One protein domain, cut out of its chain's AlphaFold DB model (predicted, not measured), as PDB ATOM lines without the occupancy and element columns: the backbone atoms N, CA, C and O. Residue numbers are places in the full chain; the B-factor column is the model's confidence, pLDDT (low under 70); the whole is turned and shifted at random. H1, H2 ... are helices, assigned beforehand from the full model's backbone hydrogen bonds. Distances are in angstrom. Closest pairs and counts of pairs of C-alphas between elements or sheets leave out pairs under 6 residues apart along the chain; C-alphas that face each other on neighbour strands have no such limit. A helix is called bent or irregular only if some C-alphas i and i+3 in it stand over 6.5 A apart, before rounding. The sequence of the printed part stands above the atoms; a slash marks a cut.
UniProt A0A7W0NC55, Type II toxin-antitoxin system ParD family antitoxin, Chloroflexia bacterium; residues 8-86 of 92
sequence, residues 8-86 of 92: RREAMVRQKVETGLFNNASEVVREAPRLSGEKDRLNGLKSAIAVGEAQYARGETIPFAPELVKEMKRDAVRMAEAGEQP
ATOM      1  N   ARG A   8      87.163  34.742  64.203       87.88
ATOM      2  CA  ARG A   8      88.181  34.888  63.147       87.88
ATOM      3  C   ARG A   8      87.728  35.805  62.003       87.88
ATOM      4  O   ARG A   8      88.530  36.566  61.472       87.88
ATOM      5  N   ARG A   9      86.457  35.724  61.603       87.88
ATOM      6  CA  ARG A   9      85.878  36.547  60.529       87.88
ATOM      7  C   ARG A   9      85.653  37.985  60.995       87.88
ATOM      8  O   ARG A   9      85.893  38.893  60.211       87.88
ATOM      9  N   GLU A  10      85.276  38.196  62.254       88.25
ATOM     10  CA  GLU A  10      85.189  39.542  62.843       88.25
ATOM     11  C   GLU A  10      86.550  40.244  62.842       88.25
ATOM     12  O   GLU A  10      86.645  41.393  62.415       88.25
ATOM     13  N   ALA A  11      87.618  39.532  63.220       88.69
ATOM     14  CA  ALA A  11      88.980  40.063  63.165       88.69
ATOM     15  C   ALA A  11      89.390  40.468  61.736       88.69
ATOM     16  O   ALA A  11      89.932  41.552  61.533       88.69
ATOM     17  N   MET A  12      89.068  39.644  60.730       86.31
ATOM     18  CA  MET A  12      89.325  39.973  59.319       86.31
ATOM     19  C   MET A  12      88.529  41.196  58.843       86.31
ATOM     20  O   MET A  12      89.052  42.014  58.089       86.31
ATOM     21  N   VAL A  13      87.264  41.326  59.261       88.44
ATOM     22  CA  VAL A  13      86.430  42.492  58.928       88.44
ATOM     23  C   VAL A  13      87.008  43.756  59.559       88.44
ATOM     24  O   VAL A  13      87.135  44.766  58.870       88.44
ATOM     25  N   ARG A  14      87.416  43.692  60.831       88.19
ATOM     26  CA  ARG A  14      88.032  44.817  61.543       88.19
ATOM     27  C   ARG A  14      89.310  45.290  60.854       88.19
ATOM     28  O   ARG A  14      89.424  46.473  60.551       88.19
ATOM     29  N   GLN A  15      90.197  44.358  60.502       89.31
ATOM     30  CA  GLN A  15      91.434  44.664  59.785       89.31
ATOM     31  C   GLN A  15      91.162  45.377  58.450       89.31
ATOM     32  O   GLN A  15      91.849  46.333  58.115       89.31
ATOM     33  N   LYS A  16      90.140  44.953  57.692       86.62
ATOM     34  CA  LYS A  16      89.760  45.595  56.419       86.62
ATOM     35  C   LYS A  16      89.184  47.004  56.574       86.62
ATOM     36  O   LYS A  16      89.292  47.796  55.646       86.62
ATOM     37  N   VAL A  17      88.548  47.312  57.702       90.12
ATOM     38  CA  VAL A  17      88.101  48.682  58.000       90.12
ATOM     39  C   VAL A  17      89.299  49.546  58.394       90.12
ATOM     40  O   VAL A  17      89.420  50.679  57.942       90.12
ATOM     41  N   GLU A  18      90.234  48.993  59.169       90.56
ATOM     42  CA  GLU A  18      91.461  49.685  59.587       90.56
ATOM     43  C   GLU A  18      92.383  50.054  58.414       90.56
ATOM     44  O   GLU A  18      93.113  51.037  58.512       90.56
ATOM     45  N   THR A  19      92.327  49.344  57.278       87.12
ATOM     46  CA  THR A  19      93.069  49.749  56.066       87.12
ATOM     47  C   THR A  19      92.500  50.997  55.384       87.12
ATOM     48  O   THR A  19      93.099  51.480  54.425       87.12
ATOM     49  N   GLY A  20      91.338  51.496  55.815       85.88
ATOM     50  CA  GLY A  20      90.653  52.638  55.204       85.88
ATOM     51  C   GLY A  20      89.956  52.324  53.876       85.88
ATOM     52  O   GLY A  20      89.374  53.218  53.272       85.88
ATOM     53  N   LEU A  21      89.981  51.064  53.421       83.31
ATOM     54  CA  LEU A  21      89.308  50.637  52.186       83.31
ATOM     55  C   LEU A  21      87.778  50.586  52.344       83.31
ATOM     56  O   LEU A  21      87.054  50.667  51.357       83.31
ATOM     57  N   PHE A  22      87.292  50.449  53.580       86.50
ATOM     58  CA  PHE A  22      85.871  50.404  53.916       86.50
ATOM     59  C   PHE A  22      85.594  51.299  55.123       86.50
ATOM     60  O   PHE A  22      86.372  51.316  56.074       86.50
ATOM     61  N   ASN A  23      84.455  51.991  55.126       86.56
ATOM     62  CA  ASN A  23      84.091  52.936  56.183       86.56
ATOM     63  C   ASN A  23      83.526  52.239  57.428       86.56
ATOM     64  O   ASN A  23      83.556  52.787  58.527       86.56
ATOM     65  N   ASN A  24      82.942  51.048  57.262       87.69
ATOM     66  CA  ASN A  24      82.358  50.278  58.358       87.69
ATOM     67  C   ASN A  24      82.254  48.780  58.036       87.69
ATOM     68  O   ASN A  24      82.319  48.351  56.885       87.69
ATOM     69  N   ALA A  25      82.024  47.977  59.080       84.56
ATOM     70  CA  ALA A  25      81.874  46.527  58.972       84.56
ATOM     71  C   ALA A  25      80.715  46.103  58.050       84.56
ATOM     72  O   ALA A  25      80.839  45.121  57.318       84.56
ATOM     73  N   SER A  26      79.605  46.848  58.041       86.31
ATOM     74  CA  SER A  26      78.452  46.549  57.183       86.31
ATOM     75  C   SER A  26      78.787  46.683  55.696       86.31
ATOM     76  O   SER A  26      78.225  45.963  54.875       86.31
ATOM     77  N   GLU A  27      79.709  47.575  55.338       85.25
ATOM     78  CA  GLU A  27      80.214  47.734  53.976       85.25
ATOM     79  C   GLU A  27      81.077  46.536  53.555       85.25
ATOM     80  O   GLU A  27      80.835  45.954  52.500       85.25
ATOM     81  N   VAL A  28      81.980  46.075  54.429       84.94
ATOM     82  CA  VAL A  28      82.796  44.868  54.194       84.94
ATOM     83  C   VAL A  28      81.918  43.631  53.975       84.94
ATOM     84  O   VAL A  28      82.190  42.817  53.093       84.94
ATOM     85  N   VAL A  29      80.863  43.478  54.781       84.50
ATOM     86  CA  VAL A  29      79.943  42.334  54.695       84.50
ATOM     87  C   VAL A  29      79.078  42.399  53.434       84.50
ATOM     88  O   VAL A  29      78.833  41.356  52.836       84.50
ATOM     89  N   ARG A  30      78.649  43.591  52.994       82.62
ATOM     90  CA  ARG A  30      77.901  43.750  51.732       82.62
ATOM     91  C   ARG A  30      78.747  43.447  50.498       82.62
ATOM     92  O   ARG A  30      78.213  42.904  49.538       82.62
ATOM     93  N   GLU A  31      80.043  43.743  50.539       81.06
ATOM     94  CA  GLU A  31      80.925  43.526  49.387       81.06
ATOM     95  C   GLU A  31      81.480  42.094  49.307       81.06
ATOM     96  O   GLU A  31      81.919  41.638  48.250       81.06
ATOM     97  N   ALA A  32      81.421  41.333  50.405       76.88
ATOM     98  CA  ALA A  32      81.929  39.965  50.446       76.88
ATOM     99  C   ALA A  32      81.225  38.996  49.466       76.88
ATOM    100  O   ALA A  32      81.939  38.275  48.764       76.88
ATOM    101  N   PRO A  33      79.879  38.973  49.338       68.06
ATOM    102  CA  PRO A  33      79.199  38.156  48.333       68.06
ATOM    103  C   PRO A  33      79.539  38.558  46.900       68.06
ATOM    104  O   PRO A  33      79.647  37.688  46.045       68.06
ATOM    105  N   ARG A  34      79.765  39.851  46.633       72.94
ATOM    106  CA  ARG A  34      80.111  40.333  45.289       72.94
ATOM    107  C   ARG A  34      81.443  39.754  44.814       72.94
ATOM    108  O   ARG A  34      81.530  39.224  43.713       72.94
ATOM    109  N   LEU A  35      82.447  39.779  45.691       69.25
ATOM    110  CA  LEU A  35      83.753  39.156  45.453       69.25
ATOM    111  C   LEU A  35      83.680  37.619  45.401       69.25
ATOM    112  O   LEU A  35      84.529  36.986  44.773       69.25
ATOM    113  N   SER A  36      82.698  37.007  46.072       71.62
ATOM    114  CA  SER A  36      82.432  35.566  45.949       71.62
ATOM    115  C   SER A  36      81.827  35.228  44.589       71.62
ATOM    116  O   SER A  36      82.292  34.293  43.951       71.62
ATOM    117  N   GLY A  37      80.881  36.035  44.101       75.44
ATOM    118  CA  GLY A  37      80.175  35.790  42.842       75.44
ATOM    119  C   GLY A  37      81.104  35.659  41.633       75.44
ATOM    120  O   GLY A  37      80.883  34.810  40.776       75.44
ATOM    121  N   GLU A  38      82.194  36.427  41.582       76.62
ATOM    122  CA  GLU A  38      83.191  36.304  40.510       76.62
ATOM    123  C   GLU A  38      83.956  34.969  40.564       76.62
ATOM    124  O   GLU A  38      84.182  34.327  39.535       76.62
ATOM    125  N   LYS A  39      84.303  34.501  41.771       79.31
ATOM    126  CA  LYS A  39      84.918  33.178  41.963       79.31
ATOM    127  C   LYS A  39      83.941  32.057  41.635       79.31
ATOM    128  O   LYS A  39      84.347  31.068  41.030       79.31
ATOM    129  N   ASP A  40      82.680  32.220  42.011       83.44
ATOM    130  CA  ASP A  40      81.628  31.244  41.752       83.44
ATOM    131  C   ASP A  40      81.378  31.115  40.241       83.44
ATOM    132  O   ASP A  40      81.363  29.997  39.727       83.44
ATOM    133  N   ARG A  41      81.347  32.231  39.496       83.31
ATOM    134  CA  ARG A  41      81.265  32.227  38.024       83.31
ATOM    135  C   ARG A  41      82.463  31.529  37.376       83.31
ATOM    136  O   ARG A  41      82.290  30.711  36.475       83.31
ATOM    137  N   LEU A  42      83.681  31.810  37.846       87.25
ATOM    138  CA  LEU A  42      84.888  31.149  37.339       87.25
ATOM    139  C   LEU A  42      84.874  29.635  37.609       87.25
ATOM    140  O   LEU A  42      85.278  28.848  36.752       87.25
ATOM    141  N   ASN A  43      84.426  29.219  38.793       89.31
ATOM    142  CA  ASN A  43      84.297  27.804  39.138       89.31
ATOM    143  C   ASN A  43      83.208  27.114  38.305       89.31
ATOM    144  O   ASN A  43      83.413  25.978  37.871       89.31
ATOM    145  N   GLY A  44      82.099  27.808  38.031       89.25
ATOM    146  CA  GLY A  44      81.056  27.357  37.109       89.25
ATOM    147  C   GLY A  44      81.615  27.101  35.709       89.25
ATOM    148  O   GLY A  44      81.507  25.986  35.202       89.25
ATOM    149  N   LEU A  45      82.337  28.075  35.143       90.19
ATOM    150  CA  LEU A  45      82.984  27.940  33.833       90.19
ATOM    151  C   LEU A  45      83.950  26.746  33.779       90.19
ATOM    152  O   LEU A  45      83.896  25.946  32.849       90.19
ATOM    153  N   LYS A  46      84.822  26.595  34.783       93.75
ATOM    154  CA  LYS A  46      85.757  25.457  34.853       93.75
ATOM    155  C   LYS A  46      85.031  24.115  34.900       93.75
ATOM    156  O   LYS A  46      85.473  23.162  34.267       93.75
ATOM    157  N   SER A  47      83.924  24.050  35.634       94.81
ATOM    158  CA  SER A  47      83.113  22.836  35.737       94.81
ATOM    159  C   SER A  47      82.451  22.498  34.399       94.81
ATOM    160  O   SER A  47      82.500  21.345  33.977       94.81
ATOM    161  N   ALA A  48      81.908  23.494  33.692       93.44
ATOM    162  CA  ALA A  48      81.335  23.312  32.358       93.44
ATOM    163  C   ALA A  48      82.381  22.831  31.335       93.44
ATOM    164  O   ALA A  48      82.112  21.913  30.562       93.44
ATOM    165  N   ILE A  49      83.601  23.384  31.376       95.19
ATOM    166  CA  ILE A  49      84.718  22.929  30.531       95.19
ATOM    167  C   ILE A  49      85.055  21.464  30.820       95.19
ATOM    168  O   ILE A  49      85.150  20.677  29.884       95.19
ATOM    169  N   ALA A  50      85.173  21.075  32.093       97.19
ATOM    170  CA  ALA A  50      85.486  19.694  32.464       97.19
ATOM    171  C   ALA A  50      84.431  18.694  31.952       97.19
ATOM    172  O   ALA A  50      84.769  17.586  31.533       97.19
ATOM    173  N   VAL A  51      83.151  19.088  31.939       96.44
ATOM    174  CA  VAL A  51      82.081  18.290  31.321       96.44
ATOM    175  C   VAL A  51      82.322  18.135  29.817       96.44
ATOM    176  O   VAL A  51      82.283  17.009  29.318       96.44
ATOM    177  N   GLY A  52      82.620  19.230  29.112       95.31
ATOM    178  CA  GLY A  52      82.924  19.208  27.680       95.31
ATOM    179  C   GLY A  52      84.157  18.364  27.335       95.31
ATOM    180  O   GLY A  52      84.118  17.571  26.397       95.31
ATOM    181  N   GLU A  53      85.228  18.450  28.125       97.81
ATOM    182  CA  GLU A  53      86.428  17.614  27.967       97.81
ATOM    183  C   GLU A  53      86.109  16.126  28.146       97.81
ATOM    184  O   GLU A  53      86.570  15.287  27.369       97.81
ATOM    185  N   ALA A  54      85.275  15.785  29.131       97.88
ATOM    186  CA  ALA A  54      84.845  14.409  29.345       97.88
ATOM    187  C   ALA A  54      83.966  13.889  28.193       97.88
ATOM    188  O   ALA A  54      84.110  12.732  27.800       97.88
ATOM    189  N   GLN A  55      83.069  14.717  27.646       97.69
ATOM    190  CA  GLN A  55      82.271  14.385  26.456       97.69
ATOM    191  C   GLN A  55      83.167  14.165  25.233       97.69
ATOM    192  O   GLN A  55      83.040  13.152  24.542       97.69
ATOM    193  N   TYR A  56      84.139  15.056  25.021       96.69
ATOM    194  CA  TYR A  56      85.129  14.938  23.954       96.69
ATOM    195  C   TYR A  56      85.929  13.635  24.061       96.69
ATOM    196  O   TYR A  56      86.044  12.897  23.085       96.69
ATOM    197  N   ALA A  57      86.412  13.298  25.259       97.44
ATOM    198  CA  ALA A  57      87.156  12.063  25.508       97.44
ATOM    199  C   ALA A  57      86.326  10.791  25.247       97.44
ATOM    200  O   ALA A  57      86.889   9.759  24.883       97.44
ATOM    201  N   ARG A  58      84.996  10.855  25.405       97.75
ATOM    202  CA  ARG A  58      84.068   9.762  25.064       97.75
ATOM    203  C   ARG A  58      83.672   9.730  23.584       97.75
ATOM    204  O   ARG A  58      82.967   8.813  23.174       97.75
ATOM    205  N   GLY A  59      84.115  10.699  22.782       96.56
ATOM    206  CA  GLY A  59      83.740  10.820  21.374       96.56
ATOM    207  C   GLY A  59      82.320  11.345  21.153       96.56
ATOM    208  O   GLY A  59      81.783  11.194  20.059       96.56
ATOM    209  N   GLU A  60      81.706  11.977  22.159       96.88
ATOM    210  CA  GLU A  60      80.376  12.604  22.073       96.88
ATOM    211  C   GLU A  60      80.459  13.958  21.350       96.88
ATOM    212  O   GLU A  60      80.057  15.001  21.860       96.88
ATOM    213  N   THR A  61      81.045  13.953  20.155       93.94
ATOM    214  CA  THR A  61      81.306  15.154  19.362       93.94
ATOM    215  C   THR A  61      80.622  15.059  18.016       93.94
ATOM    216  O   THR A  61      80.637  14.008  17.375       93.94
ATOM    217  N   ILE A  62      80.102  16.185  17.551       94.31
ATOM    218  CA  ILE A  62      79.569  16.337  16.201       94.31
ATOM    219  C   ILE A  62      80.522  17.208  15.373       94.31
ATOM    220  O   ILE A  62      81.040  18.202  15.892       94.31
ATOM    221  N   PRO A  63      80.794  16.865  14.101       94.75
ATOM    222  CA  PRO A  63      81.619  17.700  13.239       94.75
ATOM    223  C   PRO A  63      81.025  19.100  13.079       94.75
ATOM    224  O   PRO A  63      79.836  19.255  12.799       94.75
ATOM    225  N   PHE A  64      81.870  20.122  13.195       95.06
ATOM    226  CA  PHE A  64      81.459  21.502  12.967       95.06
ATOM    227  C   PHE A  64      81.364  21.794  11.461       95.06
ATOM    228  O   PHE A  64      82.295  22.320  10.851       95.06
ATOM    229  N   ALA A  65      80.246  21.387  10.856       95.38
ATOM    230  CA  ALA A  65      79.971  21.503   9.425       95.38
ATOM    231  C   ALA A  65      78.909  22.584   9.118       95.38
ATOM    232  O   ALA A  65      78.104  22.925   9.992       95.38
ATOM    233  N   PRO A  66      78.857  23.127   7.883       97.38
ATOM    234  CA  PRO A  66      77.863  24.135   7.491       97.38
ATOM    235  C   PRO A  66      76.404  23.736   7.764       97.38
ATOM    236  O   PRO A  66      75.570  24.577   8.105       97.38
ATOM    237  N   GLU A  67      76.096  22.452   7.637       96.19
ATOM    238  CA  GLU A  67      74.777  21.858   7.836       96.19
ATOM    239  C   GLU A  67      74.354  21.958   9.300       96.19
ATOM    240  O   GLU A  67      73.237  22.396   9.579       96.19
ATOM    241  N   LEU A  68      75.278  21.663  10.221       96.00
ATOM    242  CA  LEU A  68      75.068  21.823  11.657       96.00
ATOM    243  C   LEU A  68      74.784  23.288  12.000       96.00
ATOM    244  O   LEU A  68      73.831  23.595  12.708       96.00
ATOM    245  N   VAL A  69      75.554  24.221  11.434       95.88
ATOM    246  CA  VAL A  69      75.329  25.661  11.652       95.88
ATOM    247  C   VAL A  69      73.951  26.092  11.138       95.88
ATOM    248  O   VAL A  69      73.281  26.926  11.753       95.88
ATOM    249  N   LYS A  70      73.504  25.542  10.005       97.38
ATOM    250  CA  LYS A  70      72.175  25.820   9.450       97.38
ATOM    251  C   LYS A  70      71.064  25.286  10.355       97.38
ATOM    252  O   LYS A  70      70.049  25.962  10.510       97.38
ATOM    253  N   GLU A  71      71.246  24.106  10.934       96.88
ATOM    254  CA  GLU A  71      70.320  23.513  11.901       96.88
ATOM    255  C   GLU A  71      70.238  24.344  13.184       96.88
ATOM    256  O   GLU A  71      69.154  24.822  13.515       96.88
ATOM    257  N   MET A  72      71.381  24.663  13.800       95.31
ATOM    258  CA  MET A  72      71.453  25.511  14.997       95.31
ATOM    259  C   MET A  72      70.720  26.846  14.811       95.31
ATOM    260  O   MET A  72      69.999  27.295  15.697       95.31
ATOM    261  N   LYS A  73      70.856  27.485  13.638       96.25
ATOM    262  CA  LYS A  73      70.130  28.729  13.322       96.25
ATOM    263  C   LYS A  73      68.617  28.531  13.276       96.25
ATOM    264  O   LYS A  73      67.881  29.396  13.739       96.25
ATOM    265  N   ARG A  74      68.145  27.426  12.694       96.94
ATOM    266  CA  ARG A  74      66.707  27.117  12.629       96.94
ATOM    267  C   ARG A  74      66.139  26.852  14.017       96.94
ATOM    268  O   ARG A  74      65.030  27.296  14.299       96.94
ATOM    269  N   ASP A  75      66.887  26.148  14.859       95.50
ATOM    270  CA  ASP A  75      66.481  25.874  16.235       95.50
ATOM    271  C   ASP A  75      66.447  27.154  17.069       95.50
ATOM    272  O   ASP A  75      65.444  27.408  17.726       95.50
ATOM    273  N   ALA A  76      67.457  28.019  16.948       93.81
ATOM    274  CA  ALA A  76      67.482  29.310  17.636       93.81
ATOM    275  C   ALA A  76      66.266  30.189  17.289       93.81
ATOM    276  O   ALA A  76      65.671  30.791  18.180       93.81
ATOM    277  N   VAL A  77      65.860  30.235  16.013       95.94
ATOM    278  CA  VAL A  77      64.643  30.955  15.593       95.94
ATOM    279  C   VAL A  77      63.398  30.344  16.235       95.94
ATOM    280  O   VAL A  77      62.590  31.077  16.796       95.94
ATOM    281  N   ARG A  78      63.265  29.012  16.220       96.81
ATOM    282  CA  ARG A  78      62.120  28.312  16.826       96.81
ATOM    283  C   ARG A  78      62.018  28.581  18.330       96.81
ATOM    284  O   ARG A  78      60.930  28.853  18.823       96.81
ATOM    285  N   MET A  79      63.140  28.508  19.043       93.81
ATOM    286  CA  MET A  79      63.210  28.773  20.483       93.81
ATOM    287  C   MET A  79      62.806  30.220  20.792       93.81
ATOM    288  O   MET A  79      62.000  30.461  21.688       93.81
ATOM    289  N   ALA A  80      63.287  31.182  19.997       93.56
ATOM    290  CA  ALA A  80      62.909  32.586  20.142       93.56
ATOM    291  C   ALA A  80      61.408  32.819  19.882       93.56
ATOM    292  O   ALA A  80      60.760  33.541  20.638       93.56
ATOM    293  N   GLU A  81      60.836  32.184  18.854       96.00
ATOM    294  CA  GLU A  81      59.393  32.237  18.564       96.00
ATOM    295  C   GLU A  81      58.548  31.601  19.679       96.00
ATOM    296  O   GLU A  81      57.449  32.075  19.966       96.00
ATOM    297  N   ALA A  82      59.073  30.568  20.342       96.25
ATOM    298  CA  ALA A  82      58.460  29.944  21.512       96.25
ATOM    299  C   ALA A  82      58.611  30.775  22.805       96.25
ATOM    300  O   ALA A  82      58.036  30.420  23.834       96.25
ATOM    301  N   GLY A  83      59.354  31.887  22.763       94.81
ATOM    302  CA  GLY A  83      59.609  32.750  23.917       94.81
ATOM    303  C   GLY A  83      60.650  32.200  24.894       94.81
ATOM    304  O   GLY A  83      60.759  32.709  26.012       94.81
ATOM    305  N   GLU A  84      61.416  31.181  24.496       94.50
ATOM    306  CA  GLU A  84      62.518  30.661  25.300       94.50
ATOM    307  C   GLU A  84      63.633  31.707  25.406       94.50
ATOM    308  O   GLU A  84      63.982  32.384  24.435       94.50
ATOM    309  N   GLN A  85      64.190  31.849  26.607       88.44
ATOM    310  CA  GLN A  85      65.325  32.733  26.852       88.44
ATOM    311  C   GLN A  85      66.622  31.923  26.802       88.44
ATOM    312  O   GLN A  85      66.648  30.805  27.326       88.44
ATOM    313  N   PRO A  86      67.697  32.465  26.203       86.94
ATOM    314  CA  PRO A  86      69.014  31.857  26.298       86.94
ATOM    315  C   PRO A  86      69.438  31.692  27.756       86.94
ATOM    316  O   PRO A  86      68.974  32.418  28.640       86.94
TER     317      PRO A  86
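This is residues 8 to 86 of the 92 residues of the protein "Type II toxin-antitoxin system ParD family antitoxin" of Chloroflexia bacterium (UniProt A0A7W0NC55). Look first for one long helix, H2, with the short helix H1 crossing its first end and H3 past its other end, folding back as the second arm of an open V that H2 begins. H3 touches no helix. The printed part has 79 residues with three named helices, H1, H2, H3 in chain order, and no named strand; the class is all helix. It is extended, with a radius of gyration of the C-alphas of 22.5 A, and flat, spanning 61 by 35 by 16 A.

Find C-alpha 25 at (81.874, 46.527, 58.972); from there H2, residues 25 to 57, runs 48.3 A. It is irregular, but only just: C-alphas 30 and 33 are 6.7 A apart. H1 is residues 8 to 18, 15.6 A. H3, residues 66 to 81, runs 23.0 A to C-alpha 81 at (59.393, 32.237, 18.564).

H2 touches H1 with residues 25 to 29 alone; the closest C-alphas, of Ala 25 and Val 13, are 6.1 A apart. They run opposite ways at a steep tilt of 63 degrees. H3 is apart from both. Every O i to N i+4 pair is within hydrogen-bond range in H1 and H3, and 25 of 29 in H2.

The C-alphas farthest apart, of Glu 18 and Glu 67, are 61.1 A apart. The printed part has no cut, and both links are short. Residues 33 and 35 have pLDDT under 70.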